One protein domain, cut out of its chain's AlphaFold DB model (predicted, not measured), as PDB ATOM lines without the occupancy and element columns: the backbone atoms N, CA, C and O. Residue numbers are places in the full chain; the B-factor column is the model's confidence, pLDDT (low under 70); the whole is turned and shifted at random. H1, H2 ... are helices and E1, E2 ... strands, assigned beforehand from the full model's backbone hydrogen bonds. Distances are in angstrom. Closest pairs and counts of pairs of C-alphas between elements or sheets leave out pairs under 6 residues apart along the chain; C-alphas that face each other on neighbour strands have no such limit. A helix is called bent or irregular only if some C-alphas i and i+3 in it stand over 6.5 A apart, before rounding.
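Overview. This is residues 653 to 847 of the 944 residues of the protein "DNA polymerase I" of Bacillus thuringiensis (UniProt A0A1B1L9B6). Two lobes of crossed helices are joined through H9: one holds H1 to H8 round H6, the other H10 to H12. The small hairpin E1 and E2 lies near the end of long H12. The printed part has 195 residues with twelve helices and two strands, in the order H1 to H9, E1, E2, H10 to H12; the sheet E1 - E2 is antiparallel. It is mostly helix and compact, with a radius of gyration of the C-alphas of 18.9 A and spans of 54 by 40 by 24 A.

Arrangement. E1, residues 776 to 778, and E2, residues 784 to 786, form an antiparallel hairpin; N 785 and O 777, 2.8 A apart, are within hydrogen-bond range. H12, residues 823 to 847, has C-alpha Thr 847 5.7 A from that of Ala 778, its closest to E1. H12 touches H10, residues 790 to 803, at a steep tilt of 45 degrees, opposite ways (closest C-alphas Leu 797 and Leu 832, 6.1 A). H11, residues 814 to 818, is close but not clearly touching H12 (Ser 818 and Arg 826, 6.4 A). H9, residues 758 to 774, touches H12 with residues 764 to 771 alone, at a steep tilt of 63 degrees (Phe 768 and Glu 840, 6.1 A). H1, residues 653 to 663, touches H9, about perpendicular at 79 degrees (Met 659 and Gly 759, 5.5 A), and H2, residues 667 to 673 (Ala 656 and Ala 669, 5.0 A). H6, residues 712 to 724, touches H9 with residues 723 to 724 alone (Gly 724 and Val 764, 6.0 A). H6 and H7, residues 729 to 739, are a helical hairpin (Ala 722 and Phe 732, 6.0 A). H3, residues 678 to 687, touches H6 at 89 degrees, about perpendicular (Val 680 and Arg 713, 5.4 A), H8, residues 743 to 756 (Leu 686 and Ala 749, 4.4 A), and H4, residues 691 to 694 (Ser 684 and Lys 691, 5.0 A). H5, residues 696 to 702, is close but not clearly touching H4 (Glu 692 and Tyr 698, 6.7 A). Every O i to N i+4 pair is within hydrogen-bond range in H1, H3, H5, H6 and H9 to H12, but 2 of 3 in H2, 5 of 7 in H7 and 8 of 10 in H8; H4 is too short for one.

Along the chain. H1 begins at C-alpha 653 (-16.000, -46.237, -38.515); H12, 36.5 A long, ends at C-alpha 847 (-19.954, -53.966, -29.549). H9 is 24.1 A long, H10 20.1 A. H7 and H8 are only just irregular: C-alphas 735 and 738 are 7.0 A apart, 751 and 754 6.8 A.

Size, cuts and confidence. The two farthest C-alphas, Lys 674 and Lys 822, are 56.1 A apart. The printed part has no cut and no long link. Mean pLDDT of the printed part is 91.3; no printed residue is under 70.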
ATOM      1  N   ARG A 653     -17.158 -45.551 -37.904       95.06
ATOM      2  CA  ARG A 653     -16.000 -46.237 -38.515       95.06
ATOM      3  C   ARG A 653     -15.905 -47.693 -38.059       95.06
ATOM      4  O   ARG A 653     -15.625 -48.564 -38.881       95.06
ATOM      5  N   LEU A 654     -16.216 -47.971 -36.792       95.75
ATOM      6  CA  LEU A 654     -16.294 -49.328 -36.244       95.75
ATOM      7  C   LEU A 654     -17.496 -50.111 -36.782       95.75
ATOM      8  O   LEU A 654     -17.359 -51.294 -37.080       95.75
ATOM      9  N   GLN A 655     -18.656 -49.470 -36.950       95.19
ATOM     10  CA  GLN A 655     -19.805 -50.097 -37.619       95.19
ATOM     11  C   GLN A 655     -19.450 -50.503 -39.052       95.19
ATOM     12  O   GLN A 655     -19.675 -51.645 -39.438       95.19
ATOM     13  N   ALA A 656     -18.840 -49.594 -39.814       95.06
ATOM     14  CA  ALA A 656     -18.380 -49.850 -41.173       95.06
ATOM     15  C   ALA A 656     -17.315 -50.957 -41.233       95.06
ATOM     16  O   ALA A 656     -17.389 -51.823 -42.101       95.06
ATOM     17  N   HIS A 657     -16.366 -50.968 -40.290       96.50
ATOM     18  CA  HIS A 657     -15.367 -52.030 -40.184       96.50
ATOM     19  C   HIS A 657     -16.027 -53.394 -39.986       96.50
ATOM     20  O   HIS A 657     -15.780 -54.297 -40.777       96.50
ATOM     21  N   ARG A 658     -16.926 -53.524 -39.003       95.81
ATOM     22  CA  ARG A 658     -17.643 -54.781 -38.745       95.81
ATOM     23  C   ARG A 658     -18.497 -55.214 -39.931       95.81
ATOM     24  O   ARG A 658     -18.498 -56.389 -40.278       95.81
ATOM     25  N   MET A 659     -19.196 -54.286 -40.582       95.06
ATOM     26  CA  MET A 659     -19.961 -54.582 -41.799       95.06
ATOM     27  C   MET A 659     -19.080 -55.172 -42.905       95.06
ATOM     28  O   MET A 659     -19.454 -56.185 -43.499       95.06
ATOM     29  N   ALA A 660     -17.894 -54.602 -43.122       95.44
ATOM     30  CA  ALA A 660     -16.946 -55.104 -44.107       95.44
ATOM     31  C   ALA A 660     -16.371 -56.475 -43.706       95.44
ATOM     32  O   ALA A 660     -16.436 -57.419 -44.491       95.44
ATOM     33  N   THR A 661     -15.858 -56.618 -42.478       95.25
ATOM     34  CA  THR A 661     -15.101 -57.812 -42.062       95.25
ATOM     35  C   THR A 661     -15.966 -58.998 -41.655       95.25
ATOM     36  O   THR A 661     -15.567 -60.139 -41.864       95.25
ATOM     37  N   GLU A 662     -17.130 -58.761 -41.046       94.75
ATOM     38  CA  GLU A 662     -18.003 -59.825 -40.527       94.75
ATOM     39  C   GLU A 662     -19.145 -60.168 -41.498       94.75
ATOM     40  O   GLU A 662     -19.640 -61.295 -41.484       94.75
ATOM     41  N   PHE A 663     -19.571 -59.219 -42.345       94.25
ATOM     42  CA  PHE A 663     -20.766 -59.368 -43.190       94.25
ATOM     43  C   PHE A 663     -20.514 -59.179 -44.691       94.25
ATOM     44  O   PHE A 663     -21.451 -59.359 -45.476       94.25
ATOM     45  N   GLY A 664     -19.279 -58.858 -45.098       93.25
ATOM     46  CA  GLY A 664     -18.894 -58.679 -46.501       93.25
ATOM     47  C   GLY A 664     -19.562 -57.483 -47.186       93.25
ATOM     48  O   GLY A 664     -19.688 -57.478 -48.408       93.25
ATOM     49  N   ASP A 665     -20.036 -56.499 -46.415       93.81
ATOM     50  CA  ASP A 665     -20.687 -55.290 -46.924       93.81
ATOM     51  C   ASP A 665     -19.753 -54.083 -46.776       93.81
ATOM     52  O   ASP A 665     -19.640 -53.466 -45.714       93.81
ATOM     53  N   GLU A 666     -19.052 -53.760 -47.861       94.56
ATOM     54  CA  GLU A 666     -18.035 -52.711 -47.875       94.56
ATOM     55  C   GLU A 666     -18.583 -51.307 -48.155       94.56
ATOM     56  O   GLU A 666     -17.814 -50.350 -48.085       94.56
ATOM     57  N   ILE A 667     -19.877 -51.131 -48.467       92.06
ATOM     58  CA  ILE A 667     -20.394 -49.841 -48.965       92.06
ATOM     59  C   ILE A 667     -20.077 -48.684 -48.007       92.06
ATOM     60  O   ILE A 667     -19.633 -47.615 -48.429       92.06
ATOM     61  N   PHE A 668     -20.228 -48.934 -46.706       92.19
ATOM     62  CA  PHE A 668     -19.969 -47.963 -45.651       92.19
ATOM     63  C   PHE A 668     -18.461 -47.698 -45.498       92.19
ATOM     64  O   PHE A 668     -18.035 -46.548 -45.396       92.19
ATOM     65  N   ALA A 669     -17.630 -48.744 -45.560       93.75
ATOM     66  CA  ALA A 669     -16.178 -48.604 -45.473       93.75
ATOM     67  C   ALA A 669     -15.593 -47.860 -46.688       93.75
ATOM     68  O   ALA A 669     -14.736 -46.991 -46.529       93.75
ATOM     69  N   ILE A 670     -16.106 -48.128 -47.893       94.94
ATOM     70  CA  ILE A 670     -15.703 -47.463 -49.139       94.94
ATOM     71  C   ILE A 670     -15.956 -45.953 -49.074       94.94
ATOM     72  O   ILE A 670     -15.138 -45.192 -49.587       94.94
ATOM     73  N   MET A 671     -17.051 -45.503 -48.451       93.88
ATOM     74  CA  MET A 671     -17.317 -44.067 -48.282       93.88
ATOM     75  C   MET A 671     -16.214 -43.387 -47.465       93.88
ATOM     76  O   MET A 671     -15.669 -42.381 -47.915       93.88
ATOM     77  N   PHE A 672     -15.811 -43.981 -46.337       94.44
ATOM     78  CA  PHE A 672     -14.693 -43.470 -45.539       94.44
ATOM     79  C   PHE A 672     -13.363 -43.517 -46.300       94.44
ATOM     80  O   PHE A 672     -12.639 -42.529 -46.312       94.44
ATOM     81  N   ARG A 673     -13.057 -44.613 -47.012       94.44
ATOM     82  CA  ARG A 673     -11.837 -44.713 -47.843       94.44
ATOM     83  C   ARG A 673     -11.785 -43.661 -48.964       94.44
ATOM     84  O   ARG A 673     -10.705 -43.345 -49.450       94.44
ATOM     85  N   LYS A 674     -12.937 -43.122 -49.383       94.81
ATOM     86  CA  LYS A 674     -13.058 -42.036 -50.373       94.81
ATOM     87  C   LYS A 674     -13.107 -40.631 -49.753       94.81
ATOM     88  O   LYS A 674     -13.290 -39.673 -50.500       94.81
ATOM     89  N   GLY A 675     -12.993 -40.495 -48.429       91.75
ATOM     90  CA  GLY A 675     -13.107 -39.206 -47.731       91.75
ATOM     91  C   GLY A 675     -14.511 -38.590 -47.786       91.75
ATOM     92  O   GLY A 675     -14.659 -37.372 -47.726       91.75
ATOM     93  N   LEU A 676     -15.553 -39.410 -47.966       91.56
ATOM     94  CA  LEU A 676     -16.946 -38.957 -47.998       91.56
ATOM     95  C   LEU A 676     -17.551 -38.996 -46.591       91.56
ATOM     96  O   LEU A 676     -17.248 -39.905 -45.822       91.56
ATOM     97  N   ASP A 677     -18.468 -38.073 -46.279       90.75
ATOM     98  CA  ASP A 677     -19.296 -38.153 -45.069       90.75
ATOM     99  C   ASP A 677     -20.442 -39.153 -45.296       90.75
ATOM    100  O   ASP A 677     -21.405 -38.826 -46.004       90.75
ATOM    101  N   PRO A 678     -20.413 -40.349 -44.678       91.69
ATOM    102  CA  PRO A 678     -21.385 -41.385 -45.002       91.69
ATOM    103  C   PRO A 678     -22.810 -40.995 -44.616       91.69
ATOM    104  O   PRO A 678     -23.758 -41.385 -45.287       91.69
ATOM    105  N   TYR A 679     -22.997 -40.183 -43.570       92.50
ATOM    106  CA  TYR A 679     -24.337 -39.739 -43.191       92.50
ATOM    107  C   TYR A 679     -24.929 -38.774 -44.211       92.50
ATOM    108  O   TYR A 679     -26.145 -38.745 -44.364       92.50
ATOM    109  N   VAL A 680     -24.099 -37.991 -44.901       93.88
ATOM    110  CA  VAL A 680     -24.548 -37.137 -46.006       93.88
ATOM    111  C   VAL A 680     -24.920 -37.994 -47.217       93.88
ATOM    112  O   VAL A 680     -25.996 -37.791 -47.783       93.88
ATOM    113  N   GLU A 681     -24.081 -38.972 -47.578       94.00
ATOM    114  CA  GLU A 681     -24.354 -39.881 -48.703       94.00
ATOM    115  C   GLU A 681     -25.633 -40.696 -48.470       94.00
ATOM    116  O   GLU A 681     -26.545 -40.688 -49.301       94.00
ATOM    117  N   PHE A 682     -25.749 -41.348 -47.308       93.44
ATOM    118  CA  PHE A 682     -26.931 -42.134 -46.960       93.44
ATOM    119  C   PHE A 682     -28.172 -41.266 -46.820       93.44
ATOM    120  O   PHE A 682     -29.241 -41.688 -47.249       93.44
ATOM    121  N   ALA A 683     -28.055 -40.048 -46.280       93.44
ATOM    122  CA  ALA A 683     -29.197 -39.150 -46.197       93.44
ATOM    123  C   ALA A 683     -29.746 -38.812 -47.587       93.44
ATOM    124  O   ALA A 683     -30.955 -38.867 -47.788       93.44
ATOM    125  N   SER A 684     -28.863 -38.505 -48.542       93.75
ATOM    126  CA  SER A 684     -29.274 -38.201 -49.914       93.75
ATOM    127  C   SER A 684     -29.998 -39.387 -50.553       93.75
ATOM    128  O   SER A 684     -31.077 -39.221 -51.116       93.75
ATOM    129  N   LEU A 685     -29.447 -40.591 -50.387       92.25
ATOM    130  CA  LEU A 685     -29.982 -41.819 -50.971       92.25
ATOM    131  C   LEU A 685     -31.305 -42.278 -50.330       92.25
ATOM    132  O   LEU A 685     -32.238 -42.673 -51.029       92.25
ATOM    133  N   LEU A 686     -31.389 -42.244 -48.999       92.25
ATOM    134  CA  LEU A 686     -32.514 -42.799 -48.246       92.25
ATOM    135  C   LEU A 686     -33.692 -41.830 -48.155       92.25
ATOM    136  O   LEU A 686     -34.832 -42.252 -48.346       92.25
ATOM    137  N   PHE A 687     -33.434 -40.543 -47.907       90.56
ATOM    138  CA  PHE A 687     -34.490 -39.526 -47.894       90.56
ATOM    139  C   PHE A 687     -34.869 -39.038 -49.295       90.56
ATOM    140  O   PHE A 687     -35.843 -38.303 -49.410       90.56
ATOM    141  N   ASP A 688     -34.148 -39.470 -50.336       89.75
ATOM    142  CA  ASP A 688     -34.399 -39.105 -51.736       89.75
ATOM    143  C   ASP A 688     -34.334 -37.588 -51.964       89.75
ATOM    144  O   ASP A 688     -35.225 -36.956 -52.531       89.75
ATOM    145  N   VAL A 689     -33.267 -36.980 -51.442       91.19
ATOM    146  CA  VAL A 689     -33.040 -35.534 -51.506       91.19
ATOM    147  C   VAL A 689     -31.654 -35.222 -52.071       91.19
ATOM    148  O   VAL A 689     -30.709 -35.987 -51.851       91.19
ATOM    149  N   PRO A 690     -31.488 -34.085 -52.771       93.56
ATOM    150  CA  PRO A 690     -30.186 -33.618 -53.227       93.56
ATOM    151  C   PRO A 690     -29.132 -33.610 -52.115       93.56
ATOM    152  O   PRO A 690     -29.366 -33.099 -51.019       93.56
ATOM    153  N   LYS A 691     -27.933 -34.124 -52.418       93.25
ATOM    154  CA  LYS A 691     -26.796 -34.198 -51.482       93.25
ATOM    155  C   LYS A 691     -26.452 -32.851 -50.838       93.25
ATOM    156  O   LYS A 691     -26.096 -32.793 -49.664       93.25
ATOM    157  N   GLU A 692     -26.606 -31.762 -51.583       92.75
ATOM    158  CA  GLU A 692     -26.430 -30.391 -51.096       92.75
ATOM    159  C   GLU A 692     -27.369 -30.020 -49.940       92.75
ATOM    160  O   GLU A 692     -26.983 -29.234 -49.083       92.75
ATOM    161  N   HIS A 693     -28.563 -30.611 -49.847       92.44
ATOM    162  CA  HIS A 693     -29.484 -30.391 -48.727       92.44
ATOM    163  C   HIS A 693     -29.116 -31.203 -47.484       92.44
ATOM    164  O   HIS A 693     -29.607 -30.919 -46.390       92.44
ATOM    165  N   CYS A 694     -28.249 -32.205 -47.633       92.06
ATOM    166  CA  CYS A 694     -27.843 -33.086 -46.547       92.06
ATOM    167  C   CYS A 694     -26.658 -32.544 -45.745       92.06
ATOM    168  O   CYS A 694     -26.471 -32.963 -44.607       92.06
ATOM    169  N   VAL A 695     -25.854 -31.623 -46.285       91.62
ATOM    170  CA  VAL A 695     -24.687 -31.093 -45.564       91.62
ATOM    171  C   VAL A 695     -25.085 -30.094 -44.469       91.62
ATOM    172  O   VAL A 695     -26.013 -29.297 -44.615       91.62
ATOM    173  N   GLU A 696     -24.343 -30.107 -43.360       87.44
ATOM    174  CA  GLU A 696     -24.617 -29.253 -42.193       87.44
ATOM    175  C   GLU A 696     -24.534 -27.752 -42.533       87.44
ATOM    176  O   GLU A 696     -25.319 -26.951 -42.026       87.44
ATOM    177  N   SER A 697     -23.611 -27.367 -43.421       89.81
ATOM    178  CA  SER A 697     -23.432 -25.983 -43.876       89.81
ATOM    179  C   SER A 697     -24.668 -25.441 -44.598       89.81
ATOM    180  O   SER A 697     -25.072 -24.304 -44.351       89.81
ATOM    181  N   TYR A 698     -25.313 -26.259 -45.433       89.25
ATOM    182  CA  TYR A 698     -26.553 -25.885 -46.107       89.25
ATOM    183  C   TYR A 698     -27.695 -25.732 -45.104       89.25
ATOM    184  O   TYR A 698     -28.349 -24.692 -45.095       89.25
ATOM    185  N   TYR A 699     -27.887 -26.713 -44.211       88.06
ATOM    186  CA  TYR A 699     -28.914 -26.640 -43.165       88.06
ATOM    187  C   TYR A 699     -28.785 -25.355 -42.338       88.06
ATOM    188  O   TYR A 699     -29.762 -24.621 -42.194       88.06
ATOM    189  N   LYS A 700     -27.577 -25.032 -41.854       88.31
ATOM    190  CA  LYS A 700     -27.315 -23.797 -41.097       88.31
ATOM    191  C   LYS A 700     -27.644 -22.534 -41.897       88.31
ATOM    192  O   LYS A 700     -28.189 -21.599 -41.324       88.31
ATOM    193  N   LYS A 701     -27.353 -22.520 -43.203       90.44
ATOM    194  CA  LYS A 701     -27.619 -21.381 -44.097       90.44
ATOM    195  C   LYS A 701     -29.111 -21.122 -44.311       90.44
ATOM    196  O   LYS A 701     -29.504 -19.967 -44.434       90.44
ATOM    197  N   VAL A 702     -29.931 -22.171 -44.399       88.19
ATOM    198  CA  VAL A 702     -31.365 -22.036 -44.727       88.19
ATOM    199  C   VAL A 702     -32.294 -22.133 -43.517       88.19
ATOM    200  O   VAL A 702     -33.490 -21.858 -43.640       88.19
ATOM    201  N   LYS A 703     -31.783 -22.525 -42.346       85.31
ATOM    202  CA  LYS A 703     -32.573 -22.636 -41.116       85.31
ATOM    203  C   LYS A 703     -33.233 -21.294 -40.776       85.31
ATOM    204  O   LYS A 703     -32.550 -20.288 -40.629       85.31
ATOM    205  N   GLY A 704     -34.557 -21.301 -40.605       83.38
ATOM    206  CA  GLY A 704     -35.340 -20.097 -40.292       83.38
ATOM    207  C   GLY A 704     -35.709 -19.238 -41.507       83.38
ATOM    208  O   GLY A 704     -36.251 -18.155 -41.328       83.38
ATOM    209  N   THR A 705     -35.432 -19.714 -42.724       88.62
ATOM    210  CA  THR A 705     -35.853 -19.076 -43.984       88.62
ATOM    211  C   THR A 705     -36.970 -19.879 -44.656       88.62
ATOM    212  O   THR A 705     -37.186 -21.042 -44.317       88.62
ATOM    213  N   ASP A 706     -37.608 -19.322 -45.687       85.56
ATOM    214  CA  ASP A 706     -38.619 -20.026 -46.499       85.56
ATOM    215  C   ASP A 706     -38.064 -21.253 -47.251       85.56
ATOM    216  O   ASP A 706     -38.816 -22.078 -47.760       85.56
ATOM    217  N   LYS A 707     -36.731 -21.386 -47.321       85.56
ATOM    218  CA  LYS A 707     -36.019 -22.529 -47.917       85.56
ATOM    219  C   LYS A 707     -35.551 -23.543 -46.869       85.56
ATOM    220  O   LYS A 707     -34.681 -24.364 -47.163       85.56
ATOM    221  N   ALA A 708     -36.054 -23.455 -45.638       86.75
ATOM    222  CA  ALA A 708     -35.673 -24.355 -44.563       86.75
ATOM    223  C   ALA A 708     -35.955 -25.812 -44.949       86.75
ATOM    224  O   ALA A 708     -37.063 -26.176 -45.332       86.75
ATOM    225  N   VAL A 709     -34.933 -26.652 -44.804       89.81
ATOM    226  CA  VAL A 709     -35.040 -28.100 -44.982       89.81
ATOM    227  C   VAL A 709     -34.863 -28.802 -43.637       89.81
ATOM    228  O   VAL A 709     -34.203 -28.255 -42.741       89.81
ATOM    229  N   PRO A 710     -35.409 -30.018 -43.470       90.81
ATOM    230  CA  PRO A 710     -35.074 -30.852 -42.327       90.81
ATOM    231  C   PRO A 710     -33.551 -31.072 -42.231       90.81
ATOM    232  O   PRO A 710     -32.868 -31.136 -43.254       90.81
ATOM    233  N   PRO A 711     -32.982 -31.223 -41.022       91.94
ATOM    234  CA  PRO A 711     -31.558 -31.492 -40.834       91.94
ATOM    235  C   PRO A 711     -31.220 -32.946 -41.210       91.94
ATOM    236  O   PRO A 711     -30.961 -33.777 -40.337       91.94
ATOM    237  N   PHE A 712     -31.238 -33.276 -42.506       93.00
ATOM    238  CA  PHE A 712     -31.199 -34.654 -43.011       93.00
ATOM    239  C   PHE A 712     -30.009 -35.475 -42.504       93.00
ATOM    240  O   PHE A 712     -30.200 -36.612 -42.082       93.00
ATOM    241  N   ARG A 713     -28.801 -34.904 -42.411       92.06
ATOM    242  CA  ARG A 713     -27.646 -35.596 -41.809       92.06
ATOM    243  C   ARG A 713     -27.875 -35.986 -40.346       92.06
ATOM    244  O   ARG A 713     -27.508 -37.083 -39.927       92.06
ATOM    245  N   LYS A 714     -28.497 -35.113 -39.548       90.56
ATOM    246  CA  LYS A 714     -28.857 -35.420 -38.153       90.56
ATOM    247  C   LYS A 714     -29.940 -36.495 -38.096       90.56
ATOM    248  O   LYS A 714     -29.870 -37.377 -37.244       90.56
ATOM    249  N   LEU A 715     -30.923 -36.422 -38.990       91.69
ATOM    250  CA  LEU A 715     -31.991 -37.415 -39.108       91.69
ATOM    251  C   LEU A 715     -31.446 -38.790 -39.499       91.69
ATOM    252  O   LEU A 715     -31.858 -39.786 -38.916       91.69
ATOM    253  N   MET A 716     -30.454 -38.836 -40.388       93.00
ATOM    254  CA  MET A 716     -29.753 -40.061 -40.760       93.00
ATOM    255  C   MET A 716     -29.091 -40.712 -39.543       93.00
ATOM    256  O   MET A 716     -29.299 -41.895 -39.291       93.00
ATOM    257  N   LYS A 717     -28.389 -39.932 -38.708       90.69
ATOM    258  CA  LYS A 717     -27.848 -40.430 -37.429       90.69
ATOM    259  C   LYS A 717     -28.939 -41.012 -36.522       90.69
ATOM    260  O   LYS A 717     -28.720 -42.045 -35.897       90.69
ATOM    261  N   GLN A 718     -30.112 -40.374 -36.452       90.00
ATOM    262  CA  GLN A 718     -31.244 -40.901 -35.678       90.00
ATOM    263  C   GLN A 718     -31.798 -42.201 -36.268       90.00
ATOM    264  O   GLN A 718     -32.164 -43.082 -35.498       90.00
ATOM    265  N   LEU A 719     -31.823 -42.351 -37.597       91.31
ATOM    266  CA  LEU A 719     -32.266 -43.587 -38.243       91.31
ATOM    267  C   LEU A 719     -31.291 -44.742 -37.972       91.31
ATOM    268  O   LEU A 719     -31.734 -45.793 -37.532       91.31
ATOM    269  N   PHE A 720     -29.972 -44.533 -38.086       90.50
ATOM    270  CA  PHE A 720     -28.974 -45.546 -37.690       90.50
ATOM    271  C   PHE A 720     -29.133 -45.986 -36.228       90.50
ATOM    272  O   PHE A 720     -29.013 -47.167 -35.915       90.50
ATOM    273  N   LEU A 721     -29.416 -45.044 -35.321       86.69
ATOM    274  CA  LEU A 721     -29.699 -45.370 -33.922       86.69
ATOM    275  C   LEU A 721     -31.009 -46.148 -33.778       86.69
ATOM    276  O   LEU A 721     -31.054 -47.112 -33.020       86.69
ATOM    277  N   ALA A 722     -32.070 -45.746 -34.477       86.81
ATOM    278  CA  ALA A 722     -33.352 -46.438 -34.442       86.81
ATOM    279  C   ALA A 722     -33.212 -47.889 -34.923       86.81
ATOM    280  O   ALA A 722     -33.615 -48.798 -34.194       86.81
ATOM    281  N   GLU A 723     -32.556 -48.100 -36.064       87.19
ATOM    282  CA  GLU A 723     -32.276 -49.423 -36.633       87.19
ATOM    283  C   GLU A 723     -31.343 -50.245 -35.738       87.19
ATOM    284  O   GLU A 723     -31.649 -51.385 -35.391       87.19
ATOM    285  N   GLY A 724     -30.256 -49.646 -35.237       82.94
ATOM    286  CA  GLY A 724     -29.338 -50.296 -34.291       82.94
ATOM    287  C   GLY A 724     -30.011 -50.719 -32.980       82.94
ATOM    288  O   GLY A 724     -29.568 -51.638 -32.290       82.94
ATOM    289  N   TYR A 725     -31.116 -50.061 -32.630       82.81
ATOM    290  CA  TYR A 725     -31.935 -50.362 -31.462       82.81
ATOM    291  C   TYR A 725     -33.164 -51.220 -31.766       82.81
ATOM    292  O   TYR A 725     -33.926 -51.498 -30.833       82.81
ATOM    293  N   GLY A 726     -33.367 -51.623 -33.023       77.31
ATOM    294  CA  GLY A 726     -34.550 -52.353 -33.470       77.31
ATOM    295  C   GLY A 726     -35.858 -51.613 -33.183       77.31
ATOM    296  O   GLY A 726     -36.856 -52.249 -32.851       77.31
ATOM    297  N   GLN A 727     -35.853 -50.276 -33.212       82.25
ATOM    298  CA  GLN A 727     -37.041 -49.459 -32.966       82.25
ATOM    299  C   GLN A 727     -38.001 -49.540 -34.147       82.25
ATOM    300  O   GLN A 727     -37.590 -49.327 -35.281       82.25
ATOM    301  N   ALA A 728     -39.291 -49.754 -33.877       82.69
ATOM    302  CA  ALA A 728     -40.332 -49.685 -34.901       82.69
ATOM    303  C   ALA A 728     -40.491 -48.263 -35.477       82.69
ATOM    304  O   ALA A 728     -40.317 -47.276 -34.754       82.69
ATOM    305  N   PHE A 729     -40.924 -48.174 -36.741       87.06
ATOM    306  CA  PHE A 729     -41.128 -46.921 -37.483       87.06
ATOM    307  C   PHE A 729     -41.858 -45.834 -36.679       87.06
ATOM    308  O   PHE A 729     -41.362 -44.719 -36.565       87.06
ATOM    309  N   GLU A 730     -42.981 -46.169 -36.039       83.50
ATOM    310  CA  GLU A 730     -43.775 -45.221 -35.240       83.50
ATOM    311  C   GLU A 730     -42.964 -44.532 -34.131       83.50
ATOM    312  O   GLU A 730     -43.145 -43.351 -33.827       83.50
ATOM    313  N   GLN A 731     -42.048 -45.273 -33.497       80.75
ATOM    314  CA  GLN A 731     -41.188 -44.731 -32.446       80.75
ATOM    315  C   GLN A 731     -40.100 -43.835 -33.035       80.75
ATOM    316  O   GLN A 731     -39.845 -42.756 -32.491       80.75
ATOM    317  N   PHE A 732     -39.507 -44.260 -34.153       87.31
ATOM    318  CA  PHE A 732     -38.551 -43.460 -34.907       87.31
ATOM    319  C   PHE A 732     -39.188 -42.144 -35.363       87.31
ATOM    320  O   PHE A 732     -38.706 -41.082 -34.965       87.31
ATOM    321  N   TYR A 733     -40.309 -42.188 -36.089       89.69
ATOM    322  CA  TYR A 733     -40.993 -41.004 -36.609       89.69
ATOM    323  C   TYR A 733     -41.362 -40.028 -35.492       89.69
ATOM    324  O   TYR A 733     -41.036 -38.840 -35.564       89.69
ATOM    325  N   LYS A 734     -41.914 -40.531 -34.379       84.88
ATOM    326  CA  LYS A 734     -42.227 -39.701 -33.210       84.88
ATOM    327  C   LYS A 734     -41.011 -38.942 -32.666       84.88
ATOM    328  O   LYS A 734     -41.180 -37.835 -32.150       84.88
ATOM    329  N   SER A 735     -39.814 -39.525 -32.752       80.62
ATOM    330  CA  SER A 735     -38.567 -38.907 -32.288       80.62
ATOM    331  C   SER A 735     -38.008 -37.851 -33.248       80.62
ATOM    332  O   SER A 735     -37.288 -36.955 -32.805       80.62
ATOM    333  N   VAL A 736     -38.356 -37.924 -34.539       86.75
ATOM    334  CA  VAL A 736     -37.803 -37.044 -35.578       86.75
ATOM    335  C   VAL A 736     -38.776 -36.008 -36.134       86.75
ATOM    336  O   VAL A 736     -38.314 -35.001 -36.666       86.75
ATOM    337  N   GLN A 737     -40.091 -36.178 -35.963       87.88
ATOM    338  CA  GLN A 737     -41.113 -35.236 -36.455       87.88
ATOM    339  C   GLN A 737     -40.889 -33.792 -35.969       87.88
ATOM    340  O   GLN A 737     -41.188 -32.834 -36.673       87.88
ATOM    341  N   VAL A 738     -40.276 -33.625 -34.789       81.50
ATOM    342  CA  VAL A 738     -39.926 -32.319 -34.205       81.50
ATOM    343  C   VAL A 738     -38.928 -31.521 -35.051       81.50
ATOM    344  O   VAL A 738     -38.750 -30.328 -34.832       81.50
ATOM    345  N   TYR A 739     -38.264 -32.170 -36.010       85.69
ATOM    346  CA  TYR A 739     -37.326 -31.547 -36.939       85.69
ATOM    347  C   TYR A 739     -37.956 -31.198 -38.296       85.69
ATOM    348  O   TYR A 739     -37.225 -30.849 -39.222       85.69
ATOM    349  N   GLY A 740     -39.283 -31.295 -38.425       84.94
ATOM    350  CA  GLY A 740     -40.020 -30.865 -39.616       84.94
ATOM    351  C   GLY A 740     -39.984 -31.842 -40.795       84.94
ATOM    352  O   GLY A 740     -40.320 -31.453 -41.907       84.94
ATOM    353  N   ILE A 741     -39.572 -33.097 -40.582       89.50
ATOM    354  CA  ILE A 741     -39.674 -34.147 -41.606       89.50
ATOM    355  C   ILE A 741     -41.113 -34.672 -41.699       89.50
ATOM    356  O   ILE A 741     -41.772 -34.859 -40.676       89.50
ATOM    357  N   THR A 742     -41.590 -34.929 -42.918       90.31
ATOM    358  CA  THR A 742     -42.905 -35.534 -43.159       90.31
ATOM    359  C   THR A 742     -42.887 -37.033 -42.854       90.31
ATOM    360  O   THR A 742     -41.854 -37.696 -42.977       90.31
ATOM    361  N   GLU A 743     -44.043 -37.585 -42.482       91.31
ATOM    362  CA  GLU A 743     -44.205 -39.028 -42.256       91.31
ATOM    363  C   GLU A 743     -43.813 -39.844 -43.491       91.31
ATOM    364  O   GLU A 743     -43.103 -40.838 -43.375       91.31
ATOM    365  N   GLU A 744     -44.191 -39.373 -44.679       88.00
ATOM    366  CA  GLU A 744     -43.885 -40.015 -45.957       88.00
ATOM    367  C   GLU A 744     -42.374 -40.088 -46.239       88.00
ATOM    368  O   GLU A 744     -41.859 -41.155 -46.593       88.00
ATOM    369  N   HIS A 745     -41.632 -38.994 -46.026       86.06
ATOM    370  CA  HIS A 745     -40.174 -38.991 -46.195       86.06
ATOM    371  C   HIS A 745     -39.486 -39.896 -45.170       86.06
ATOM    372  O   HIS A 745     -38.563 -40.637 -45.511       86.06
ATOM    373  N   ALA A 746     -39.945 -39.872 -43.915       90.50
ATOM    374  CA  ALA A 746     -39.419 -40.748 -42.877       90.50
ATOM    375  C   ALA A 746     -39.693 -42.229 -43.197       90.50
ATOM    376  O   ALA A 746     -38.795 -43.056 -43.042       90.50
ATOM    377  N   ALA A 747     -40.900 -42.563 -43.666       89.56
ATOM    378  CA  ALA A 747     -41.296 -43.922 -44.032       89.56
ATOM    379  C   ALA A 747     -40.499 -44.445 -45.231       89.56
ATOM    380  O   ALA A 747     -40.073 -45.601 -45.234       89.56
ATOM    381  N   THR A 748     -40.251 -43.586 -46.221       87.62
ATOM    382  CA  THR A 748     -39.432 -43.913 -47.395       87.62
ATOM    383  C   THR A 748     -38.007 -44.273 -46.987       87.62
ATOM    384  O   THR A 748     -37.527 -45.349 -47.345       87.62
ATOM    385  N   ALA A 749     -37.359 -43.428 -46.180       90.12
ATOM    386  CA  ALA A 749     -36.002 -43.683 -45.703       90.12
ATOM    387  C   ALA A 749     -35.914 -44.943 -44.836       90.12
ATOM    388  O   ALA A 749     -35.009 -45.752 -45.021       90.12
ATOM    389  N   TYR A 750     -36.883 -45.135 -43.935       89.12
ATOM    390  CA  TYR A 750     -36.961 -46.311 -43.068       89.12
ATOM    391  C   TYR A 750     -37.106 -47.605 -43.884       89.12
ATOM    392  O   TYR A 750     -36.394 -48.574 -43.650       89.12
ATOM    393  N   LYS A 751     -37.969 -47.614 -44.908       87.38
ATOM    394  CA  LYS A 751     -38.164 -48.784 -45.776       87.38
ATOM    395  C   LYS A 751     -36.943 -49.084 -46.657       87.38
ATOM    396  O   LYS A 751     -36.597 -50.250 -46.813       87.38
ATOM    397  N   LYS A 752     -36.307 -48.054 -47.229       90.06
ATOM    398  CA  LYS A 752     -35.121 -48.201 -48.094       90.06
ATOM    399  C   LYS A 752     -33.864 -48.622 -47.316       90.06
ATOM    400  O   LYS A 752     -32.916 -49.100 -47.933       90.06
ATOM    401  N   PHE A 753     -33.827 -48.444 -45.991       90.38
ATOM    402  CA  PHE A 753     -32.620 -48.662 -45.186       90.38
ATOM    403  C   PHE A 753     -32.045 -50.072 -45.365       90.38
ATOM    404  O   PHE A 753     -30.872 -50.215 -45.700       90.38
ATOM    405  N   ASP A 754     -32.883 -51.101 -45.228       85.44
ATOM    406  CA  ASP A 754     -32.477 -52.507 -45.354       85.44
ATOM    407  C   ASP A 754     -31.995 -52.877 -46.764       85.44
ATOM    408  O   ASP A 754     -31.157 -53.765 -46.922       85.44
ATOM    409  N   GLU A 755     -32.531 -52.211 -47.791       87.12
ATOM    410  CA  GLU A 755     -32.154 -52.431 -49.190       87.12
ATOM    411  C   GLU A 755     -30.769 -51.839 -49.488       87.12
ATOM    412  O   GLU A 755     -29.985 -52.433 -50.226       87.12
ATOM    413  N   VAL A 756     -30.459 -50.684 -48.892       88.62
ATOM    414  CA  VAL A 756     -29.192 -49.961 -49.086       88.62
ATOM    415  C   VAL A 756     -28.085 -50.474 -48.162       88.62
ATOM    416  O   VAL A 756     -26.919 -50.471 -48.552       88.62
ATOM    417  N   LEU A 757     -28.431 -50.898 -46.944       89.38
ATOM    418  CA  LEU A 757     -27.497 -51.310 -45.889       89.38
ATOM    419  C   LEU A 757     -27.830 -52.707 -45.328       89.38
ATOM    420  O   LEU A 757     -27.999 -52.868 -44.112       89.38
ATOM    421  N   PRO A 758     -27.890 -53.754 -46.172       89.50
ATOM    422  CA  PRO A 758     -28.239 -55.098 -45.720       89.50
ATOM    423  C   PRO A 758     -27.236 -55.654 -44.696       89.50
ATOM    424  O   PRO A 758     -27.624 -56.430 -43.817       89.50
ATOM    425  N   GLY A 759     -25.956 -55.263 -44.761       91.19
ATOM    426  CA  GLY A 759     -24.949 -55.644 -43.771       91.19
ATOM    427  C   GLY A 759     -25.218 -55.066 -42.379       91.19
ATOM    428  O   GLY A 759     -24.965 -55.745 -41.385       91.19
ATOM    429  N   PHE A 760     -25.802 -53.865 -42.282       92.06
ATOM    430  CA  PHE A 760     -26.113 -53.246 -40.991       92.06
ATOM    431  C   PHE A 760     -27.191 -54.035 -40.247       92.06
ATOM    432  O   PHE A 760     -27.020 -54.373 -39.074       92.06
ATOM    433  N   LYS A 761     -28.275 -54.400 -40.940       89.25
ATOM    434  CA  LYS A 761     -29.337 -55.230 -40.364       89.25
ATOM    435  C   LYS A 761     -28.803 -56.576 -39.882       89.25
ATOM    436  O   LYS A 761     -29.035 -56.950 -38.734       89.25
ATOM    437  N   LYS A 762     -28.027 -57.269 -40.726       92.00
ATOM    438  CA  LYS A 762     -27.389 -58.547 -40.365       92.00
ATOM    439  C   LYS A 762     -26.508 -58.408 -39.125       92.00
ATOM    440  O   LYS A 762     -26.550 -59.275 -38.259       92.00
ATOM    441  N   MET A 763     -25.765 -57.308 -39.003       93.88
ATOM    442  CA  MET A 763     -24.932 -57.017 -37.835       93.88
ATOM    443  C   MET A 763     -25.746 -56.861 -36.545       93.88
ATOM    444  O   MET A 763     -25.385 -57.439 -35.512       93.88
ATOM    445  N   VAL A 764     -26.845 -56.105 -36.588       92.31
ATOM    446  CA  VAL A 764     -27.749 -55.931 -35.439       92.31
ATOM    447  C   VAL A 764     -28.384 -57.268 -35.051       92.31
ATOM    448  O   VAL A 764     -28.322 -57.674 -33.887       92.31
ATOM    449  N   GLU A 765     -28.935 -57.993 -36.025       91.38
ATOM    450  CA  GLU A 765     -29.589 -59.286 -35.814       91.38
ATOM    451  C   GLU A 765     -28.622 -60.342 -35.270       91.38
ATOM    452  O   GLU A 765     -28.956 -61.019 -34.299       91.38
ATOM    453  N   ALA A 766     -27.408 -60.438 -35.822       94.62
ATOM    454  CA  ALA A 766     -26.369 -61.345 -35.339       94.62
ATOM    455  C   ALA A 766     -25.972 -61.030 -33.892       94.62
ATOM    456  O   ALA A 766     -25.825 -61.939 -33.074       94.62
ATOM    457  N   THR A 767     -25.870 -59.743 -33.541       95.69
ATOM    458  CA  THR A 767     -25.576 -59.318 -32.165       95.69
ATOM    459  C   THR A 767     -26.688 -59.745 -31.203       95.69
ATOM    460  O   THR A 767     -26.414 -60.271 -30.121       95.69
ATOM    461  N   PHE A 768     -27.955 -59.552 -31.580       94.00
ATOM    462  CA  PHE A 768     -29.090 -59.961 -30.748       94.00
ATOM    463  C   PHE A 768     -29.219 -61.478 -30.657       94.00
ATOM    464  O   PHE A 768     -29.525 -61.996 -29.586       94.00
ATOM    465  N   GLU A 769     -28.968 -62.200 -31.743       94.12
ATOM    466  CA  GLU A 769     -29.014 -63.656 -31.744       94.12
ATOM    467  C   GLU A 769     -27.915 -64.248 -30.860       94.12
ATOM    468  O   GLU A 769     -28.200 -65.081 -29.998       94.12
ATOM    469  N   HIS A 770     -26.694 -63.723 -30.955       96.00
ATOM    470  CA  HIS A 770     -25.611 -64.084 -30.048       96.00
ATOM    471  C   HIS A 770     -25.991 -63.809 -28.580       96.00
ATOM    472  O   HIS A 770     -25.847 -64.684 -27.721       96.00
ATOM    473  N   LEU A 771     -26.584 -62.647 -28.283       96.31
ATOM    474  CA  LEU A 771     -27.069 -62.322 -26.938       96.31
ATOM    475  C   LEU A 771     -28.143 -63.313 -26.445       96.31
ATOM    476  O   LEU A 771     -28.128 -63.708 -25.278       96.31
ATOM    477  N   ARG A 772     -29.070 -63.750 -27.305       94.50
ATOM    478  CA  ARG A 772     -30.106 -64.754 -26.974       94.50
ATOM    479  C   ARG A 772     -29.517 -66.124 -26.689       94.50
ATOM    480  O   ARG A 772     -29.986 -66.802 -25.770       94.50
ATOM    481  N   GLN A 773     -28.492 -66.515 -27.433       94.94
ATOM    482  CA  GLN A 773     -27.840 -67.810 -27.279       94.94
ATOM    483  C   GLN A 773     -26.932 -67.847 -26.046       94.94
ATOM    484  O   GLN A 773     -27.012 -68.778 -25.235       94.94
ATOM    485  N   HIS A 774     -26.123 -66.809 -25.843       94.56
ATOM    486  CA  HIS A 774     -25.022 -66.828 -24.880       94.56
ATOM    487  C   HIS A 774     -25.253 -65.951 -23.645       94.56
ATOM    488  O   HIS A 774     -24.716 -66.248 -22.581       94.56
ATOM    489  N   GLY A 775     -26.113 -64.932 -23.730       95.94
ATOM    490  CA  GLY A 775     -26.378 -64.003 -22.627       95.94
ATOM    491  C   GLY A 775     -25.275 -62.962 -22.416       95.94
ATOM    492  O   GLY A 775     -25.245 -62.315 -21.372       95.94
ATOM    493  N   TRP A 776     -24.369 -62.795 -23.377       95.44
ATOM    494  CA  TRP A 776     -23.308 -61.789 -23.372       95.44
ATOM    495  C   TRP A 776     -22.991 -61.346 -24.803       95.44
ATOM    496  O   TRP A 776     -23.480 -61.960 -25.743       95.44
ATOM    497  N   VAL A 777     -22.224 -60.266 -24.952       96.12
ATOM    498  CA  VAL A 777     -21.600 -59.805 -26.212       96.12
ATOM    499  C   VAL A 777     -20.188 -59.298 -25.919       96.12
ATOM    500  O   VAL A 777     -19.862 -59.103 -24.749       96.12
ATOM    501  N   ALA A 778     -19.358 -59.055 -26.934       95.56
ATOM    502  CA  ALA A 778     -17.987 -58.579 -26.748       95.56
ATOM    503  C   ALA A 778     -17.618 -57.413 -27.680       95.56
ATOM    504  O   ALA A 778     -18.276 -57.188 -28.695       95.56
ATOM    505  N   THR A 779     -16.578 -56.666 -27.308       96.19
ATOM    506  CA  THR A 779     -15.893 -55.709 -28.196       96.19
ATOM    507  C   THR A 779     -14.977 -56.441 -29.184       96.19
ATOM    508  O   THR A 779     -14.763 -57.649 -29.053       96.19
ATOM    509  N   LEU A 780     -14.373 -55.713 -30.130       95.38
ATOM    510  CA  LEU A 780     -13.373 -56.263 -31.064       95.38
ATOM    511  C   LEU A 780     -12.135 -56.857 -30.364       95.38
ATOM    512  O   LEU A 780     -11.483 -57.739 -30.915       95.38
ATOM    513  N   TRP A 781     -11.835 -56.428 -29.132       94.69
ATOM    514  CA  TRP A 781     -10.747 -56.973 -28.306       94.69
ATOM    515  C   TRP A 781     -11.214 -58.056 -27.330       94.69
ATOM    516  O   TRP A 781     -10.480 -58.430 -26.422       94.69
ATOM    517  N   GLY A 782     -12.438 -58.562 -27.482       94.00
ATOM    518  CA  GLY A 782     -12.958 -59.649 -26.656       94.00
ATOM    519  C   GLY A 782     -13.496 -59.210 -25.293       94.00
ATOM    520  O   GLY A 782     -13.936 -60.063 -24.525       94.00
ATOM    521  N   GLN A 783     -13.531 -57.908 -24.970       94.31
ATOM    522  CA  GLN A 783     -14.065 -57.441 -23.688       94.31
ATOM    523  C   GLN A 783     -15.568 -57.717 -23.616       94.31
ATOM    524  O   GLN A 783     -16.372 -57.077 -24.301       94.31
ATOM    525  N   LYS A 784     -15.960 -58.661 -22.762       94.31
ATOM    526  CA  LYS A 784     -17.350 -59.102 -22.641       94.31
ATOM    527  C   LYS A 784     -18.196 -58.154 -21.800       94.31
ATOM    528  O   LYS A 784     -17.760 -57.679 -20.756       94.31
ATOM    529  N   ARG A 785     -19.450 -57.990 -22.218       94.62
ATOM    530  CA  ARG A 785     -20.554 -57.462 -21.416       94.62
ATOM    531  C   ARG A 785     -21.596 -58.546 -21.199       94.62
ATOM    532  O   ARG A 785     -22.158 -59.057 -22.171       94.62
ATOM    533  N   ARG A 786     -21.872 -58.890 -19.942       94.06
ATOM    534  CA  ARG A 786     -22.758 -60.010 -19.588       94.06
ATOM    535  C   ARG A 786     -24.125 -59.523 -19.122       94.06
ATOM    536  O   ARG A 786     -24.267 -58.517 -18.432       94.06
ATOM    537  N   PHE A 787     -25.155 -60.290 -19.466       95.44
ATOM    538  CA  PHE A 787     -26.545 -60.051 -19.088       95.44
ATOM    539  C   PHE A 787     -27.131 -61.317 -18.439       95.44
ATOM    540  O   PHE A 787     -27.925 -62.020 -19.070       95.44
ATOM    541  N   PRO A 788     -26.785 -61.622 -17.170       92.88
ATOM    542  CA  PRO A 788     -27.070 -62.922 -16.547       92.88
ATOM    543  C   PRO A 788     -28.544 -63.347 -16.600       92.88
ATOM    544  O   PRO A 788     -28.856 -64.510 -16.830       92.88
ATOM    545  N   LYS A 789     -29.470 -62.391 -16.453       94.38
ATOM    546  CA  LYS A 789     -30.920 -62.655 -16.459       94.38
ATOM    547  C   LYS A 789     -31.541 -62.693 -17.861       94.38
ATOM    548  O   LYS A 789     -32.707 -63.058 -17.994       94.38
ATOM    549  N   TYR A 790     -30.810 -62.308 -18.911       96.00
ATOM    550  CA  TYR A 790     -31.398 -62.088 -20.236       96.00
ATOM    551  C   TYR A 790     -31.963 -63.369 -20.848       96.00
ATOM    552  O   TYR A 790     -33.090 -63.357 -21.336       96.00
ATOM    553  N   LYS A 791     -31.231 -64.489 -20.784       96.25
ATOM    554  CA  LYS A 791     -31.680 -65.763 -21.376       96.25
ATOM    555  C   LYS A 791     -32.997 -66.247 -20.767       96.25
ATOM    556  O   LYS A 791     -33.909 -66.652 -21.489       96.25
ATOM    557  N   GLU A 792     -33.117 -66.165 -19.444       96.00
ATOM    558  CA  GLU A 792     -34.335 -66.535 -18.717       96.00
ATOM    559  C   GLU A 792     -35.495 -65.591 -19.051       96.00
ATOM    560  O   GLU A 792     -36.588 -66.048 -19.395       96.00
ATOM    561  N   GLN A 793     -35.239 -64.280 -19.041       96.19
ATOM    562  CA  GLN A 793     -36.218 -63.254 -19.406       96.19
ATOM    563  C   GLN A 793     -36.715 -63.423 -20.847       96.19
ATOM    564  O   GLN A 793     -37.918 -63.357 -21.096       96.19
ATOM    565  N   TRP A 794     -35.814 -63.689 -21.793       95.56
ATOM    566  CA  TRP A 794     -36.140 -63.927 -23.197       95.56
ATOM    567  C   TRP A 794     -36.969 -65.202 -23.375       95.56
ATOM    568  O   TRP A 794     -37.997 -65.190 -24.054       95.56
ATOM    569  N   LYS A 795     -36.595 -66.300 -22.703       95.88
ATOM    570  CA  LYS A 795     -37.372 -67.549 -22.706       95.88
ATOM    571  C   LYS A 795     -38.788 -67.328 -22.167       95.88
ATOM    572  O   LYS A 795     -39.748 -67.800 -22.779       95.88
ATOM    573  N   ARG A 796     -38.932 -66.596 -21.058       96.56
ATOM    574  CA  ARG A 796     -40.236 -66.271 -20.465       96.56
ATOM    575  C   ARG A 796     -41.069 -65.368 -21.373       96.56
ATOM    576  O   ARG A 796     -42.243 -65.653 -21.606       96.56
ATOM    577  N   LEU A 797     -40.456 -64.341 -21.954       95.69
ATOM    578  CA  LEU A 797     -41.115 -63.456 -22.907       95.69
ATOM    579  C   LEU A 797     -41.643 -64.234 -24.120       95.69
ATOM    580  O   LEU A 797     -42.797 -64.057 -24.499       95.69
ATOM    581  N   ASN A 798     -40.850 -65.158 -24.671       94.81
ATOM    582  CA  ASN A 798     -41.270 -66.023 -25.776       94.81
ATOM    583  C   ASN A 798     -42.488 -66.888 -25.428       94.81
ATOM    584  O   ASN A 798     -43.368 -67.074 -26.268       94.81
ATOM    585  N   GLN A 799     -42.581 -67.404 -24.198       96.12
ATOM    586  CA  GLN A 799     -43.767 -68.146 -23.755       96.12
ATOM    587  C   GLN A 799     -45.019 -67.260 -23.775       96.12
ATOM    588  O   GLN A 799     -46.055 -67.681 -24.290       96.12
ATOM    589  N   LEU A 800     -44.919 -66.033 -23.254       96.25
ATOM    590  CA  LEU A 800     -46.029 -65.080 -23.239       96.25
ATOM    591  C   LEU A 800     -46.406 -64.625 -24.657       96.25
ATOM    592  O   LEU A 800     -47.587 -64.619 -24.994       96.25
ATOM    593  N   MET A 801     -45.422 -64.335 -25.515       95.56
ATOM    594  CA  MET A 801     -45.636 -63.983 -26.924       95.56
ATOM    595  C   MET A 801     -46.379 -65.093 -27.684       95.56
ATOM    596  O   MET A 801     -47.376 -64.820 -28.358       95.56
ATOM    597  N   ARG A 802     -45.984 -66.362 -27.498       95.88
ATOM    598  CA  ARG A 802     -46.653 -67.521 -28.120       95.88
ATOM    599  C   ARG A 802     -48.120 -67.651 -27.709       95.88
ATOM    600  O   ARG A 802     -48.952 -67.925 -28.573       95.88
ATOM    601  N   LYS A 803     -48.465 -67.394 -26.438       95.69
ATOM    602  CA  LYS A 803     -49.865 -67.438 -25.956       95.69
ATOM    603  C   LYS A 803     -50.791 -66.502 -26.735       95.69
ATOM    604  O   LYS A 803     -51.967 -66.809 -26.905       95.69
ATOM    605  N   VAL A 804     -50.266 -65.381 -27.227       95.06
ATOM    606  CA  VAL A 804     -51.039 -64.360 -27.949       95.06
ATOM    607  C   VAL A 804     -50.672 -64.234 -29.429       95.06
ATOM    608  O   VAL A 804     -51.075 -63.267 -30.078       95.06
ATOM    609  N   ARG A 805     -49.973 -65.235 -29.989       92.75
ATOM    610  CA  ARG A 805     -49.562 -65.294 -31.407       92.75
ATOM    611  C   ARG A 805     -48.765 -64.057 -31.850       92.75
ATOM    612  O   ARG A 805     -49.017 -63.480 -32.912       92.75
ATOM    613  N   ILE A 806     -47.836 -63.640 -30.997       91.94
ATOM    614  CA  ILE A 806     -46.778 -62.678 -31.304       91.94
ATOM    615  C   ILE A 806     -45.516 -63.499 -31.596       91.94
ATOM    616  O   ILE A 806     -45.176 -64.396 -30.823       91.94
ATOM    617  N   SER A 807     -44.852 -63.231 -32.717       84.50
ATOM    618  CA  SER A 807     -43.581 -63.871 -33.095       84.50
ATOM    619  C   SER A 807     -42.384 -62.938 -32.938       84.50
ATOM    620  O   SER A 807     -41.265 -63.415 -32.791       84.50
ATOM    621  N   ASP A 808     -42.628 -61.627 -32.945       83.19
ATOM    622  CA  ASP A 808     -41.614 -60.581 -32.917       83.19
ATOM    623  C   ASP A 808     -42.038 -59.473 -31.939       83.19
ATOM    624  O   ASP A 808     -43.215 -59.119 -31.846       83.19
ATOM    625  N   LYS A 809     -41.071 -58.904 -31.218       83.19
ATOM    626  CA  LYS A 809     -41.261 -57.725 -30.363       83.19
ATOM    627  C   LYS A 809     -41.705 -56.492 -31.146       83.19
ATOM    628  O   LYS A 809     -42.319 -55.608 -30.554       83.19
ATOM    629  N   ASN A 810     -41.420 -56.455 -32.442       79.06
ATOM    630  CA  ASN A 810     -41.778 -55.362 -33.336       79.06
ATOM    631  C   ASN A 810     -43.100 -55.598 -34.082       79.06
ATOM    632  O   ASN A 810     -43.420 -54.863 -35.012       79.06
ATOM    633  N   ASP A 811     -43.900 -56.591 -33.667       81.94
ATOM    634  CA  ASP A 811     -45.240 -56.822 -34.211       81.94
ATOM    635  C   ASP A 811     -46.077 -55.521 -34.158       81.94
ATOM    636  O   ASP A 811     -46.312 -54.992 -33.067       81.94
ATOM    637  N   PRO A 812     -46.595 -55.003 -35.289       79.69
ATOM    638  CA  PRO A 812     -47.391 -53.769 -35.299       79.69
ATOM    639  C   PRO A 812     -48.629 -53.838 -34.393       79.69
ATOM    640  O   PRO A 812     -49.130 -52.826 -33.907       79.69
ATOM    641  N   LYS A 813     -49.123 -55.053 -34.121       85.69
ATOM    642  CA  LYS A 813     -50.271 -55.327 -33.253       85.69
ATOM    643  C   LYS A 813     -49.856 -55.789 -31.853       85.69
ATOM    644  O   LYS A 813     -50.708 -56.297 -31.122       85.69
ATOM    645  N   LEU A 814     -48.599 -55.598 -31.428       86.50
ATOM    646  CA  LEU A 814     -48.084 -56.001 -30.104       86.50
ATOM    647  C   LEU A 814     -49.002 -55.531 -28.965       86.50
ATOM    648  O   LEU A 814     -49.407 -56.305 -28.093       86.50
ATOM    649  N   GLY A 815     -49.395 -54.255 -29.009       85.88
ATOM    650  CA  GLY A 815     -50.287 -53.644 -28.029       85.88
ATOM    651  C   GLY A 815     -51.670 -54.293 -27.992       85.88
ATOM    652  O   GLY A 815     -52.191 -54.580 -26.916       85.88
ATOM    653  N   GLU A 816     -52.277 -54.532 -29.154       89.81
ATOM    654  CA  GLU A 816     -53.587 -55.180 -29.289       89.81
ATOM    655  C   GLU A 816     -53.539 -56.636 -28.812       89.81
ATOM    656  O   GLU A 816     -54.302 -57.027 -27.930       89.81
ATOM    657  N   LYS A 817     -52.585 -57.421 -29.322       91.50
ATOM    658  CA  LYS A 817     -52.423 -58.843 -29.004       91.50
ATOM    659  C   LYS A 817     -52.101 -59.073 -27.527       91.50
ATOM    660  O   LYS A 817     -52.682 -59.973 -26.925       91.50
ATOM    661  N   SER A 818     -51.268 -58.230 -26.907       91.25
ATOM    662  CA  SER A 818     -50.937 -58.342 -25.473       91.25
ATOM    663  C   SER A 818     -52.147 -58.176 -24.541       91.25
ATOM    664  O   SER A 818     -52.120 -58.677 -23.420       91.25
ATOM    665  N   ARG A 819     -53.238 -57.522 -24.981       92.69
ATOM    666  CA  ARG A 819     -54.476 -57.382 -24.184       92.69
ATOM    667  C   ARG A 819     -55.193 -58.714 -23.954       92.69
ATOM    668  O   ARG A 819     -56.046 -58.776 -23.080       92.69
ATOM    669  N   LYS A 820     -54.846 -59.757 -24.716       93.94
ATOM    670  CA  LYS A 820     -55.386 -61.117 -24.563       93.94
ATOM    671  C   LYS A 820     -54.737 -61.896 -23.408       93.94
ATOM    672  O   LYS A 820     -55.228 -62.966 -23.064       93.94
ATOM    673  N   LEU A 821     -53.643 -61.392 -22.827       93.94
ATOM    674  CA  LEU A 821     -53.031 -61.951 -21.615       93.94
ATOM    675  C   LEU A 821     -53.839 -61.564 -20.366       93.94
ATOM    676  O   LEU A 821     -54.487 -60.515 -20.340       93.94
ATOM    677  N   LYS A 822     -53.746 -62.377 -19.304       94.44
ATOM    678  CA  LYS A 822     -54.238 -61.994 -17.968       94.44
ATOM    679  C   LYS A 822     -53.506 -60.746 -17.466       94.44
ATOM    680  O   LYS A 822     -52.401 -60.467 -17.924       94.44
ATOM    681  N   TRP A 823     -54.100 -59.992 -16.540       89.44
ATOM    682  CA  TRP A 823     -53.537 -58.713 -16.087       89.44
ATOM    683  C   TRP A 823     -52.105 -58.855 -15.542       89.44
ATOM    684  O   TRP A 823     -51.228 -58.093 -15.950       89.44
ATOM    685  N   GLU A 824     -51.846 -59.871 -14.719       92.31
ATOM    686  CA  GLU A 824     -50.531 -60.160 -14.137       92.31
ATOM    687  C   GLU A 824     -49.511 -60.505 -15.231       92.31
ATOM    688  O   GLU A 824     -48.441 -59.906 -15.308       92.31
ATOM    689  N   GLU A 825     -49.881 -61.415 -16.139       94.94
ATOM    690  CA  GLU A 825     -49.042 -61.831 -17.272       94.94
ATOM    691  C   GLU A 825     -48.788 -60.682 -18.249       94.94
ATOM    692  O   GLU A 825     -47.723 -60.599 -18.851       94.94
ATOM    693  N   ARG A 826     -49.759 -59.783 -18.422       93.12
ATOM    694  CA  ARG A 826     -49.623 -58.594 -19.259       93.12
ATOM    695  C   ARG A 826     -48.662 -57.595 -18.624       93.12
ATOM    696  O   ARG A 826     -47.866 -57.004 -19.348       93.12
ATOM    697  N   SER A 827     -48.732 -57.397 -17.309       92.06
ATOM    698  CA  SER A 827     -47.777 -56.548 -16.591       92.06
ATOM    699  C   SER A 827     -46.358 -57.097 -16.742       92.06
ATOM    700  O   SER A 827     -45.479 -56.390 -17.233       92.06
ATOM    701  N   GLU A 828     -46.174 -58.386 -16.443       95.19
ATOM    702  CA  GLU A 828     -44.902 -59.099 -16.607       95.19
ATOM    703  C   GLU A 828     -44.393 -59.020 -18.057       95.19
ATOM    704  O   GLU A 828     -43.227 -58.721 -18.301       95.19
ATOM    705  N   PHE A 829     -45.271 -59.221 -19.045       95.81
ATOM    706  CA  PHE A 829     -44.942 -59.113 -20.466       95.81
ATOM    707  C   PHE A 829     -44.307 -57.760 -20.805       95.81
ATOM    708  O   PHE A 829     -43.255 -57.720 -21.442       95.81
ATOM    709  N   TRP A 830     -44.910 -56.650 -20.368       92.81
ATOM    710  CA  TRP A 830     -44.385 -55.314 -20.657       92.81
ATOM    711  C   TRP A 830     -43.086 -55.011 -19.906       92.81
ATOM    712  O   TRP A 830     -42.212 -54.331 -20.451       92.81
ATOM    713  N   GLU A 831     -42.917 -55.543 -18.695       93.06
ATOM    714  CA  GLU A 831     -41.645 -55.481 -17.972       93.06
ATOM    715  C   GLU A 831     -40.542 -56.239 -18.716       93.06
ATOM    716  O   GLU A 831     -39.455 -55.693 -18.922       93.06
ATOM    717  N   LEU A 832     -40.833 -57.448 -19.200       95.19
ATOM    718  CA  LEU A 832     -39.899 -58.274 -19.964       95.19
ATOM    719  C   LEU A 832     -39.558 -57.662 -21.326       95.19
ATOM    720  O   LEU A 832     -38.382 -57.656 -21.697       95.19
ATOM    721  N   ILE A 833     -40.530 -57.094 -22.050       92.38
ATOM    722  CA  ILE A 833     -40.288 -56.322 -23.283       92.38
ATOM    723  C   ILE A 833     -39.290 -55.194 -22.999       92.38
ATOM    724  O   ILE A 833     -38.294 -55.042 -23.707       92.38
ATOM    725  N   LYS A 834     -39.509 -54.434 -21.920       89.81
ATOM    726  CA  LYS A 834     -38.652 -53.303 -21.550       89.81
ATOM    727  C   LYS A 834     -37.258 -53.748 -21.101       89.81
ATOM    728  O   LYS A 834     -36.274 -53.114 -21.479       89.81
ATOM    729  N   ALA A 835     -37.165 -54.812 -20.304       92.06
ATOM    730  CA  ALA A 835     -35.906 -55.351 -19.796       92.06
ATOM    731  C   ALA A 835     -35.046 -55.927 -20.927       92.06
ATOM    732  O   ALA A 835     -33.893 -55.527 -21.091       92.06
ATOM    733  N   THR A 836     -35.624 -56.794 -21.758       93.44
ATOM    734  CA  THR A 836     -34.905 -57.424 -22.871       93.44
ATOM    735  C   THR A 836     -34.559 -56.418 -23.972       93.44
ATOM    736  O   THR A 836     -33.432 -56.433 -24.449       93.44
ATOM    737  N   GLY A 837     -35.448 -55.470 -24.303       90.50
ATOM    738  CA  GLY A 837     -35.134 -54.383 -25.241       90.50
ATOM    739  C   GLY A 837     -34.104 -53.380 -24.702       90.50
ATOM    740  O   GLY A 837     -33.390 -52.725 -25.458       90.50
ATOM    741  N   LYS A 838     -33.972 -53.224 -23.376       91.19
ATOM    742  CA  LYS A 838     -32.844 -52.482 -22.783       91.19
ATOM    743  C   LYS A 838     -31.532 -53.254 -22.959       91.19
ATOM    744  O   LYS A 838     -30.544 -52.635 -23.341       91.19
ATOM    745  N   ALA A 839     -31.532 -54.558 -22.688       93.81
ATOM    746  CA  ALA A 839     -30.348 -55.403 -22.819       93.81
ATOM    747  C   ALA A 839     -29.847 -55.477 -24.269       93.81
ATOM    748  O   ALA A 839     -28.667 -55.267 -24.497       93.81
ATOM    749  N   GLU A 840     -30.742 -55.662 -25.244       93.44
ATOM    750  CA  GLU A 840     -30.415 -55.675 -26.680       93.44
ATOM    751  C   GLU A 840     -29.726 -54.372 -27.118       93.44
ATOM    752  O   GLU A 840     -28.627 -54.408 -27.666       93.44
ATOM    753  N   ARG A 841     -30.284 -53.205 -26.765       91.31
ATOM    754  CA  ARG A 841     -29.650 -51.904 -27.055       91.31
ATOM    755  C   ARG A 841     -28.280 -51.750 -26.402       91.31
ATOM    756  O   ARG A 841     -27.343 -51.257 -27.019       91.31
ATOM    757  N   GLN A 842     -28.163 -52.158 -25.140       93.00
ATOM    758  CA  GLN A 842     -26.892 -52.117 -24.417       93.00
ATOM    759  C   GLN A 842     -25.856 -53.073 -25.011       93.00
ATOM    760  O   GLN A 842     -24.669 -52.760 -24.973       93.00
ATOM    761  N   ALA A 843     -26.298 -54.212 -25.538       94.94
ATOM    762  CA  ALA A 843     -25.446 -55.192 -26.182       94.94
ATOM    763  C   ALA A 843     -24.907 -54.650 -27.508       94.94
ATOM    764  O   ALA A 843     -23.693 -54.580 -27.672       94.94
ATOM    765  N   PHE A 844     -25.774 -54.153 -28.397       94.44
ATOM    766  CA  PHE A 844     -25.328 -53.527 -29.644       94.44
ATOM    767  C   PHE A 844     -24.379 -52.351 -29.386       94.44
ATOM    768  O   PHE A 844     -23.271 -52.328 -29.920       94.44
ATOM    769  N   ASN A 845     -24.732 -51.448 -28.464       93.12
ATOM    770  CA  ASN A 845     -23.851 -50.338 -28.094       93.12
ATOM    771  C   ASN A 845     -22.501 -50.805 -27.557       93.12
ATOM    772  O   ASN A 845     -21.491 -50.198 -27.884       93.12
ATOM    773  N   HIS A 846     -22.451 -51.877 -26.764       95.12
ATOM    774  CA  HIS A 846     -21.181 -52.397 -26.255       95.12
ATOM    775  C   HIS A 846     -20.245 -52.835 -27.383       95.12
ATOM    776  O   HIS A 846     -19.067 -52.496 -27.352       95.12
ATOM    777  N   THR A 847     -20.772 -53.507 -28.411       95.56
ATOM    778  CA  THR A 847     -19.954 -53.966 -29.549       95.56
ATOM    779  C   THR A 847     -19.326 -52.823 -30.354       95.56
ATOM    780  O   THR A 847     -18.279 -53.016 -30.969       95.56
TER     781      THR A 847